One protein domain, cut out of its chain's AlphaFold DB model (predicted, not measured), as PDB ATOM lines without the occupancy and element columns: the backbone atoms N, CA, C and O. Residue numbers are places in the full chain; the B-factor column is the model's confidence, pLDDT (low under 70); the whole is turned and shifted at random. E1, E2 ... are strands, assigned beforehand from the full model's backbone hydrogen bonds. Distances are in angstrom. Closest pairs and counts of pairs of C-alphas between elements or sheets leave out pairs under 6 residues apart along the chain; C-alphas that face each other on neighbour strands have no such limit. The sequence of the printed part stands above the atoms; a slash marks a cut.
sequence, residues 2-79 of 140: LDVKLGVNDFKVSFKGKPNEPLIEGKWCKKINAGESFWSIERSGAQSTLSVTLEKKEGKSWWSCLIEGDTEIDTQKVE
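This is residues 2 to 79 of the 140 residues of the protein "Hypothetical protein" of Strombidium rassoulzadegani (UniProt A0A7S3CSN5). A twisted sheet of three strands, E1 to E3, and a two-stranded hairpin, E4 and E5, splay apart like an open V, with the free tip of the hairpin, residues 43 to 48, sticking out. A long stretch with no named element, residues 54 to 79, lies at the end where the V closes. The printed part has 78 residues, with no named helix and five strands in the order E1 E2 E3 E4 E5, in two antiparallel sheets, E1 - E2 - E3 and E4 - E5. The class is all strand, though under half of the residues, 35 of 78, are in named elements. The whole is only just loose, close to compact, with a radius of gyration of the C-alphas of 13.9 A and spans of 38 by 26 by 25 A.

E1, residues 2 to 6, is 12.8 A long and begins at C-alpha 2 at (2.758, 31.000, 35.720). E2, residues 10 to 15, is 17.0 A long. E3, residues 18 to 27, measures 19.6 A and bends by 83 degrees at residue 23. E4, residues 38 to 44, is 19.9 A long, and E5, residues 47 to 53, is 19.5 A, ending at C-alpha 53 at (9.406, 44.068, 42.331).

E1, E2 and E3 form a meander, each strand the antiparallel neighbour of the one before, with E1 and E3 as edge strands. In the hairpin E1 and E2, N 3 and O 14 are 2.8 A apart, within hydrogen-bond range; in the hairpin E2 and E3, N 11 and O 26 are 2.8 A apart. E4 and E5 form an antiparallel hairpin at 161 degrees, with N 40 and O 51 2.9 A apart. The closest C-alphas of E1 and E4, those of Leu 6 and Phe 38, are 7.8 A apart. E2 is apart from E4 and E5.

The C-alphas of Gly 17 and Gln 76, the two farthest apart, are 41.4 A from each other. The printed part has no cut and no long link between its strands. Residues 74 to 79 are under pLDDT 70.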
ATOM      1  N   LEU A   2       2.939  29.662  36.295       91.31
ATOM      2  CA  LEU A   2       2.758  31.000  35.720       91.31
ATOM      3  C   LEU A   2       3.861  31.301  34.693       91.31
ATOM      4  O   LEU A   2       4.978  30.806  34.831       91.31
ATOM      5  N   ASP A   3       3.513  32.082  33.677       92.94
ATOM      6  CA  ASP A   3       4.411  32.749  32.737       92.94
ATOM      7  C   ASP A   3       4.274  34.257  32.972       92.94
ATOM      8  O   ASP A   3       3.183  34.813  32.812       92.94
ATOM      9  N   VAL A   4       5.358  34.891  33.419       95.56
ATOM     10  CA  VAL A   4       5.397  36.307  33.807       95.56
ATOM     11  C   VAL A   4       6.393  37.022  32.905       95.56
ATOM     12  O   VAL A   4       7.567  36.653  32.853       95.56
ATOM     13  N   LYS A   5       5.926  38.052  32.203       95.44
ATOM     14  CA  LYS A   5       6.729  38.874  31.297       95.44
ATOM     15  C   LYS A   5       6.769  40.304  31.809       95.44
ATOM     16  O   LYS A   5       5.735  40.962  31.901       95.44
ATOM     17  N   LEU A   6       7.981  40.760  32.114       97.12
ATOM     18  CA  LEU A   6       8.288  42.135  32.495       97.12
ATOM     19  C   LEU A   6       9.057  42.783  31.338       97.12
ATOM     20  O   LEU A   6      10.243  42.527  31.143       97.12
ATOM     21  N   GLY A   7       8.360  43.568  30.523       97.00
ATOM     22  CA  GLY A   7       8.952  44.413  29.494       97.00
ATOM     23  C   GLY A   7       9.211  45.823  30.021       97.00
ATOM     24  O   GLY A   7       8.726  46.207  31.080       97.00
ATOM     25  N   VAL A   8       9.947  46.632  29.253       96.94
ATOM     26  CA  VAL A   8      10.233  48.034  29.625       96.94
ATOM     27  C   VAL A   8       8.952  48.869  29.739       96.94
ATOM     28  O   VAL A   8       8.886  49.757  30.585       96.94
ATOM     29  N   ASN A   9       7.950  48.580  28.903       96.75
ATOM     30  CA  ASN A   9       6.638  49.235  28.925       96.75
ATOM     31  C   ASN A   9       5.490  48.255  29.180       96.75
ATOM     32  O   ASN A   9       4.390  48.705  29.455       96.75
ATOM     33  N   ASP A  10       5.714  46.949  29.059       96.69
ATOM     34  CA  ASP A  10       4.643  45.960  28.970       96.69
ATOM     35  C   ASP A  10       4.686  44.999  30.157       96.69
ATOM     36  O   ASP A  10       5.759  44.565  30.588       96.69
ATOM     37  N   PHE A  11       3.510  44.615  30.642       97.12
ATOM     38  CA  PHE A  11       3.327  43.631  31.695       97.12
ATOM     39  C   PHE A  11       2.362  42.544  31.249       97.12
ATOM     40  O   PHE A  11       1.270  42.830  30.757       97.12
ATOM     41  N   LYS A  12       2.739  41.282  31.462       96.25
ATOM     42  CA  LYS A  12       1.831  40.160  31.238       96.25
ATOM     43  C   LYS A  12       2.053  39.044  32.244       96.25
ATOM     44  O   LYS A  12       3.178  38.591  32.441       96.25
ATOM     45  N   VAL A  13       0.961  38.548  32.811       96.31
ATOM     46  CA  VAL A  13       0.915  37.353  33.655       96.31
ATOM     47  C   VAL A  13      -0.117  36.401  33.074       96.31
ATOM     48  O   VAL A  13      -1.273  36.765  32.878       96.31
ATOM     49  N   SER A  14       0.284  35.164  32.807       95.81
ATOM     50  CA  SER A  14      -0.612  34.130  32.280       95.81
ATOM     51  C   SER A  14      -0.262  32.755  32.840       95.81
ATOM     52  O   SER A  14       0.790  32.565  33.451       95.81
ATOM     53  N   PHE A  15      -1.133  31.766  32.647       93.00
ATOM     54  CA  PHE A  15      -0.759  30.375  32.895       93.00
ATOM     55  C   PHE A  15       0.004  29.812  31.696       93.00
ATOM     56  O   PHE A  15      -0.392  29.981  30.543       93.00
ATOM     57  N   LYS A  16       1.075  29.064  31.967       90.12
ATOM     58  CA  LYS A  16       1.825  28.333  30.943       90.12
ATOM     59  C   LYS A  16       0.872  27.417  30.165       90.12
ATOM     60  O   LYS A  16       0.189  26.591  30.765       90.12
ATOM     61  N   GLY A  17       0.840  27.577  28.842       89.44
ATOM     62  CA  GLY A  17      -0.075  26.860  27.943       89.44
ATOM     63  C   GLY A  17      -1.395  27.584  27.646       89.44
ATOM     64  O   GLY A  17      -2.142  27.119  26.794       89.44
ATOM     65  N   LYS A  18      -1.666  28.730  28.287       91.50
ATOM     66  CA  LYS A  18      -2.847  29.573  28.040       91.50
ATOM     67  C   LYS A  18      -2.473  31.055  27.835       91.50
ATOM     68  O   LYS A  18      -2.898  31.911  28.606       91.50
ATOM     69  N   PRO A  19      -1.680  31.398  26.804       84.81
ATOM     70  CA  PRO A  19      -1.217  32.777  26.593       84.81
ATOM     71  C   PRO A  19      -2.326  33.760  26.172       84.81
ATOM     72  O   PRO A  19      -2.135  34.971  26.289       84.81
ATOM     73  N   ASN A  20      -3.461  33.243  25.688       90.25
ATOM     74  CA  ASN A  20      -4.609  34.027  25.214       90.25
ATOM     75  C   ASN A  20      -5.631  34.336  26.323       90.25
ATOM     76  O   ASN A  20      -6.588  35.059  26.079       90.25
ATOM     77  N   GLU A  21      -5.430  33.795  27.528       92.00
ATOM     78  CA  GLU A  21      -6.255  34.046  28.716       92.00
ATOM     79  C   GLU A  21      -5.347  34.618  29.821       92.00
ATOM     80  O   GLU A  21      -5.010  33.914  30.781       92.00
ATOM     81  N   PRO A  22      -4.835  35.855  29.659       92.88
ATOM     82  CA  PRO A  22      -3.980  36.473  30.662       92.88
ATOM     83  C   PRO A  22      -4.752  36.709  31.962       92.88
ATOM     84  O   PRO A  22      -5.920  37.087  31.954       92.88
ATOM     85  N   LEU A  23      -4.065  36.527  33.089       92.75
ATOM     86  CA  LEU A  23      -4.555  36.988  34.387       92.75
ATOM     87  C   LEU A  23      -4.434  38.509  34.493       92.75
ATOM     88  O   LEU A  23      -5.315  39.162  35.037       92.75
ATOM     89  N   ILE A  24      -3.326  39.049  33.980       93.00
ATOM     90  CA  ILE A  24      -3.039  40.480  33.902       93.00
ATOM     91  C   ILE A  24      -2.328  40.723  32.570       93.00
ATOM     92  O   ILE A  24      -1.381  40.006  32.240       93.00
ATOM     93  N   GLU A  25      -2.767  41.716  31.807       95.19
ATOM     94  CA  GLU A  25      -2.086  42.178  30.597       95.19
ATOM     95  C   GLU A  25      -2.309  43.679  30.437       95.19
ATOM     96  O   GLU A  25      -3.438  44.154  30.513       95.19
ATOM     97  N   GLY A  26      -1.227  44.424  30.226       95.81
ATOM     98  CA  GLY A  26      -1.301  45.866  30.057       95.81
ATOM     99  C   GLY A  26       0.070  46.513  29.927       95.81
ATOM    100  O   GLY A  26       1.094  45.833  29.855       95.81
ATOM    101  N   LYS A  27       0.081  47.844  29.888       96.94
ATOM    102  CA  LYS A  27       1.301  48.651  29.832       96.94
ATOM    103  C   LYS A  27       1.533  49.369  31.147       96.94
ATOM    104  O   LYS A  27       0.585  49.878  31.727       96.94
ATOM    105  N   TRP A  28       2.775  49.438  31.607       95.25
ATOM    106  CA  TRP A  28       3.147  50.258  32.755       95.25
ATOM    107  C   TRP A  28       2.813  51.722  32.494       95.25
ATOM    108  O   TRP A  28       3.057  52.213  31.394       95.25
ATOM    109  N   CYS A  29       2.362  52.455  33.513       93.50
ATOM    110  CA  CYS A  29       2.103  53.890  33.348       93.50
ATOM    111  C   CYS A  29       3.379  54.693  33.020       93.50
ATOM    112  O   CYS A  29       3.314  55.796  32.478       93.50
ATOM    113  N   LYS A  30       4.550  54.171  33.410       93.88
ATOM    114  CA  LYS A  30       5.883  54.713  33.124       93.88
ATOM    115  C   LYS A  30       6.880  53.571  32.937       93.88
ATOM    116  O   LYS A  30       6.674  52.454  33.398       93.88
ATOM    117  N   LYS A  31       8.005  53.866  32.286       95.62
ATOM    118  CA  LYS A  31       9.049  52.876  31.984       95.62
ATOM    119  C   LYS A  31       9.702  52.313  33.250       95.62
ATOM    120  O   LYS A  31      10.041  53.064  34.168       95.62
ATOM    121  N   ILE A  32       9.991  51.014  33.229       96.31
ATOM    122  CA  ILE A  32      10.797  50.321  34.249       96.31
ATOM    123  C   ILE A  32      12.184  49.952  33.713       96.31
ATOM    124  O   ILE A  32      12.401  49.878  32.498       96.31
ATOM    125  N   ASN A  33      13.124  49.676  34.615       96.19
ATOM    126  CA  ASN A  33      14.329  48.926  34.300       96.19
ATOM    127  C   ASN A  33      14.020  47.425  34.386       96.19
ATOM    128  O   ASN A  33      14.101  46.810  35.447       96.19
ATOM    129  N   ALA A  34      13.640  46.828  33.255       95.94
ATOM    130  CA  ALA A  34      13.246  45.421  33.201       95.94
ATOM    131  C   ALA A  34      14.380  44.447  33.580       95.94
ATOM    132  O   ALA A  34      14.089  43.344  34.023       95.94
ATOM    133  N   GLY A  35      15.651  44.843  33.422       96.38
ATOM    134  CA  GLY A  35      16.801  44.008  33.791       96.38
ATOM    135  C   GLY A  35      17.065  43.947  35.298       96.38
ATOM    136  O   GLY A  35      17.662  42.986  35.769       96.38
ATOM    137  N   GLU A  36      16.603  44.954  36.041       96.12
ATOM    138  CA  GLU A  36      16.733  45.050  37.505       96.12
ATOM    139  C   GLU A  36      15.419  44.737  38.232       96.12
ATOM    140  O   GLU A  36      15.396  44.547  39.444       96.12
ATOM    141  N   SER A  37      14.319  44.639  37.487       96.38
ATOM    142  CA  SER A  37      13.023  44.211  38.003       96.38
ATOM    143  C   SER A  37      12.936  42.689  38.022       96.38
ATOM    144  O   SER A  37      13.449  42.006  37.136       96.38
ATOM    145  N   PHE A  38      12.241  42.137  39.009       96.69
ATOM    146  CA  PHE A  38      12.117  40.691  39.164       96.69
ATOM    147  C   PHE A  38      10.770  40.302  39.758       96.69
ATOM    148  O   PHE A  38      10.011  41.127  40.265       96.69
ATOM    149  N   TRP A  39      10.461  39.014  39.684       96.38
ATOM    150  CA  TRP A  39       9.263  38.445  40.279       96.38
ATOM    151  C   TRP A  39       9.596  37.145  41.004       96.38
ATOM    152  O   TRP A  39      10.531  36.431  40.637       96.38
ATOM    153  N   SER A  40       8.816  36.826  42.030       94.81
ATOM    154  CA  SER A  40       8.915  35.583  42.789       94.81
ATOM    155  C   SER A  40       7.524  35.030  43.086       94.81
ATOM    156  O   SER A  40       6.532  35.756  43.096       94.81
ATOM    157  N   ILE A  41       7.433  33.716  43.291       93.56
ATOM    158  CA  ILE A  41       6.195  33.071  43.732       93.56
ATOM    159  C   ILE A  41       6.462  32.401  45.067       93.56
ATOM    160  O   ILE A  41       7.265  31.470  45.148       93.56
ATOM    161  N   GLU A  42       5.728  32.830  46.081       93.62
ATOM    162  CA  GLU A  42       5.736  32.222  47.403       93.62
ATOM    163  C   GLU A  42       4.512  31.325  47.558       93.62
ATOM    164  O   GLU A  42       3.399  31.680  47.165       93.62
ATOM    165  N   ARG A  43       4.718  30.127  48.106       91.94
ATOM    166  CA  ARG A  43       3.644  29.167  48.377       91.94
ATOM    167  C   ARG A  43       3.460  29.041  49.878       91.94
ATOM    168  O   ARG A  43       4.402  28.674  50.573       91.94
ATOM    169  N   SER A  44       2.245  29.292  50.348       90.44
ATOM    170  CA  SER A  44       1.860  29.126  51.747       90.44
ATOM    171  C   SER A  44       0.612  28.252  51.819       90.44
ATOM    172  O   SER A  44      -0.503  28.687  51.522       90.44
ATOM    173  N   GLY A  45       0.808  26.971  52.144       89.81
ATOM    174  CA  GLY A  45      -0.263  25.973  52.156       89.81
ATOM    175  C   GLY A  45      -0.980  25.872  50.805       89.81
ATOM    176  O   GLY A  45      -0.362  25.566  49.786       89.81
ATOM    177  N   ALA A  46      -2.291  26.131  50.802       90.00
ATOM    178  CA  ALA A  46      -3.127  26.118  49.599       90.00
ATOM    179  C   ALA A  46      -3.079  27.428  48.784       90.00
ATOM    180  O   ALA A  46      -3.651  27.489  47.698       90.00
ATOM    181  N   GLN A  47      -2.420  28.475  49.288       88.88
ATOM    182  CA  GLN A  47      -2.327  29.775  48.626       88.88
ATOM    183  C   GLN A  47      -0.955  29.966  47.972       88.88
ATOM    184  O   GLN A  47       0.072  29.470  48.438       88.88
ATOM    185  N   SER A  48      -0.937  30.674  46.845       89.69
ATOM    186  CA  SER A  48       0.286  31.093  46.161       89.69
ATOM    187  C   SER A  48       0.206  32.585  45.880       89.69
ATOM    188  O   SER A  48      -0.785  33.041  45.312       89.69
ATOM    189  N   THR A  49       1.253  33.318  46.241       92.56
ATOM    190  CA  THR A  49       1.358  34.766  46.050       92.56
ATOM    191  C   THR A  49       2.438  35.050  45.016       92.56
ATOM    192  O   THR A  49       3.560  34.565  45.148       92.56
ATOM    193  N   LEU A  50       2.095  35.808  43.972       93.56
ATOM    194  CA  LEU A  50       3.059  36.358  43.019       93.56
ATOM    195  C   LEU A  50       3.482  37.743  43.514       93.56
ATOM    196  O   LEU A  50       2.656  38.652  43.559       93.56
ATOM    197  N   SER A  51       4.761  37.896  43.829       94.75
ATOM    198  CA  SER A  51       5.367  39.177  44.179       94.75
ATOM    199  C   SER A  51       6.130  39.708  42.971       94.75
ATOM    200  O   SER A  51       6.929  38.985  42.376       94.75
ATOM    201  N   VAL A  52       5.879  40.961  42.590       95.38
ATOM    202  CA  VAL A  52       6.566  41.641  41.481       95.38
ATOM    203  C   VAL A  52       7.249  42.885  42.032       95.38
ATOM    204  O   VAL A  52       6.582  43.781  42.546       95.38
ATOM    205  N   THR A  53       8.572  42.939  41.910       95.06
ATOM    206  CA  THR A  53       9.406  44.068  42.331       95.06
ATOM    207  C   THR A  53       9.873  44.815  41.089       95.06
ATOM    208  O   THR A  53      10.513  44.229  40.212       95.06
ATOM    209  N   LEU A  54       9.539  46.103  41.004       94.94
ATOM    210  CA  LEU A  54       9.822  46.944  39.843       94.94
ATOM    211  C   LEU A  54      10.856  48.013  40.184       94.94
ATOM    212  O   LEU A  54      10.656  48.787  41.118       94.94
ATOM    213  N   GLU A  55      11.897  48.109  39.364       94.62
ATOM    214  CA  GLU A  55      12.839  49.226  39.395       94.62
ATOM    215  C   GLU A  55      12.384  50.295  38.397       94.62
ATOM    216  O   GLU A  55      12.191  50.027  37.207       94.62
ATOM    217  N   LYS A  56      12.174  51.528  38.861       93.25
ATOM    218  CA  LYS A  56      11.694  52.617  38.000       93.25
ATOM    219  C   LYS A  56      12.828  53.108  37.108       93.25
ATOM    220  O   LYS A  56      13.910  53.418  37.586       93.25
ATOM    221  N   LYS A  57      12.560  53.304  35.812       91.75
ATOM    222  CA  LYS A  57      13.566  53.897  34.915       91.75
ATOM    223  C   LYS A  57      13.830  55.375  35.233       91.75
ATOM    224  O   LYS A  57      14.946  55.852  35.075       91.75
ATOM    225  N   GLU A  58      12.797  56.098  35.664       83.81
ATOM    226  CA  GLU A  58      12.847  57.531  35.985       83.81
ATOM    227  C   GLU A  58      12.688  57.781  37.496       83.81
ATOM    228  O   GLU A  58      11.676  58.319  37.952       83.81
ATOM    229  N   GLY A  59      13.701  57.383  38.273       70.75
ATOM    230  CA  GLY A  59      13.933  57.803  39.663       70.75
ATOM    231  C   GLY A  59      12.717  57.806  40.609       70.75
ATOM    232  O   GLY A  59      11.812  56.976  40.521       70.75
ATOM    233  N   LYS A  60      12.688  58.774  41.543       73.44
ATOM    234  CA  LYS A  60      11.683  58.913  42.623       73.44
ATOM    235  C   LYS A  60      10.328  59.478  42.158       73.44
ATOM    236  O   LYS A  60       9.628  60.134  42.924       73.44
ATOM    237  N   SER A  61       9.946  59.260  40.903       78.56
ATOM    238  CA  SER A  61       8.686  59.781  40.372       78.56
ATOM    239  C   SER A  61       7.484  59.019  40.924       78.56
ATOM    240  O   SER A  61       7.462  57.781  40.926       78.56
ATOM    241  N   TRP A  62       6.437  59.749  41.302       81.75
ATOM    242  CA  TRP A  62       5.133  59.161  41.601       81.75
ATOM    243  C   TRP A  62       4.494  58.585  40.333       81.75
ATOM    244  O   TRP A  62       4.658  59.112  39.222       81.75
ATOM    245  N   TRP A  63       3.823  57.453  40.510       87.00
ATOM    246  CA  TRP A  63       3.039  56.768  39.490       87.00
ATOM    247  C   TRP A  63       1.572  56.954  39.867       87.00
ATOM    248  O   TRP A  63       1.198  56.639  40.994       87.00
ATOM    249  N   SER A  64       0.771  57.514  38.961       86.25
ATOM    250  CA  SER A  64      -0.665  57.720  39.182       86.25
ATOM    251  C   SER A  64      -1.457  56.423  39.066       86.25
ATOM    252  O   SER A  64      -2.573  56.365  39.540       86.25
ATOM    253  N   CYS A  65      -0.899  55.372  38.472       88.56
ATOM    254  CA  CYS A  65      -1.461  54.024  38.439       88.56
ATOM    255  C   CYS A  65      -0.328  53.012  38.212       88.56
ATOM    256  O   CYS A  65       0.814  53.401  37.972       88.56
ATOM    257  N   LEU A  66      -0.611  51.711  38.305       90.00
ATOM    258  CA  LEU A  66       0.379  50.682  37.965       90.00
ATOM    259  C   LEU A  66       0.393  50.416  36.453       90.00
ATOM    260  O   LEU A  66       1.454  50.435  35.824       90.00
ATOM    261  N   ILE A  67      -0.796  50.193  35.888       93.25
ATOM    262  CA  ILE A  67      -1.030  49.930  34.470       93.25
ATOM    263  C   ILE A  67      -1.829  51.098  33.876       93.25
ATOM    264  O   ILE A  67      -2.717  51.654  34.519       93.25
ATOM    265  N   GLU A  68      -1.503  51.501  32.651       93.00
ATOM    266  CA  GLU A  68      -2.259  52.508  31.904       93.00
ATOM    267  C   GLU A  68      -3.747  52.128  31.821       93.00
ATOM    268  O   GLU A  68      -4.092  51.031  31.388       93.00
ATOM    269  N   GLY A  69      -4.633  53.051  32.209       86.56
ATOM    270  CA  GLY A  69      -6.085  52.840  32.190       86.56
ATOM    271  C   GLY A  69      -6.670  52.210  33.457       86.56
ATOM    272  O   GLY A  69      -7.894  52.197  33.594       86.56
ATOM    273  N   ASP A  70      -5.836  51.748  34.394       86.31
ATOM    274  CA  ASP A  70      -6.306  51.360  35.725       86.31
ATOM    275  C   ASP A  70      -6.796  52.577  36.521       86.31
ATOM    276  O   ASP A  70      -6.497  53.731  36.207       86.31
ATOM    277  N   THR A  71      -7.544  52.301  37.592       84.94
ATOM    278  CA  THR A  71      -8.002  53.339  38.521       84.94
ATOM    279  C   THR A  71      -6.806  54.112  39.068       84.94
ATOM    280  O   THR A  71      -5.845  53.514  39.560       84.94
ATOM    281  N   GLU A  72      -6.877  55.441  38.996       82.81
ATOM    282  CA  GLU A  72      -5.813  56.288  39.512       82.81
ATOM    283  C   GLU A  72      -5.682  56.146  41.034       82.81
ATOM    284  O   GLU A  72      -6.656  56.127  41.791       82.81
ATOM    285  N   ILE A  73      -4.438  56.051  41.479       78.44
ATOM    286  CA  ILE A  73      -4.025  56.121  42.866       78.44
ATOM    287  C   ILE A  73      -4.151  57.582  43.283       78.44
ATOM    288  O   ILE A  73      -3.483  58.458  42.732       78.44
ATOM    289  N   ASP A  74      -4.981  57.836  44.288       65.31
ATOM    290  CA  ASP A  74      -5.066  59.139  44.938       65.31
ATOM    291  C   ASP A  74      -3.751  59.426  45.680       65.31
ATOM    292  O   ASP A  74      -3.544  59.028  46.830       65.31
ATOM    293  N   THR A  75      -2.830  60.099  44.993       57.50
ATOM    294  CA  THR A  75      -1.502  60.443  45.512       57.50
ATOM    295  C   THR A  75      -1.551  61.449  46.662       57.50
ATOM    296  O   THR A  75      -0.532  61.642  47.316       57.50
ATOM    297  N   GLN A  76      -2.715  62.041  46.974       55.25
ATOM    298  CA  GLN A  76      -2.893  62.877  48.168       55.25
ATOM    299  C   GLN A  76      -3.052  62.056  49.456       55.25
ATOM    300  O   GLN A  76      -2.859  62.594  50.544       55.25
ATOM    301  N   LYS A  77      -3.378  60.760  49.354       53.53
ATOM    302  CA  LYS A  77      -3.443  59.826  50.497       53.53
ATOM    303  C   LYS A  77      -2.174  59.010  50.685       53.53
ATOM    304  O   LYS A  77      -2.042  58.310  51.687       53.53
ATOM    305  N   VAL A  78      -1.265  59.058  49.716       49.44
ATOM    306  CA  VAL A  78       0.032  58.409  49.837       49.44
ATOM    307  C   VAL A  78       0.923  59.371  50.596       49.44
ATOM    308  O   VAL A  78       1.527  60.268  50.013       49.44
ATOM    309  N   GLU A  79       0.960  59.219  51.918       44.97
ATOM    310  CA  GLU A  79       1.982  59.886  52.708       44.97
ATOM    311  C   GLU A  79       3.336  59.439  52.127       44.97
ATOM    312  O   GLU A  79       3.613  58.232  52.122       44.97
TER     313      GLU A  79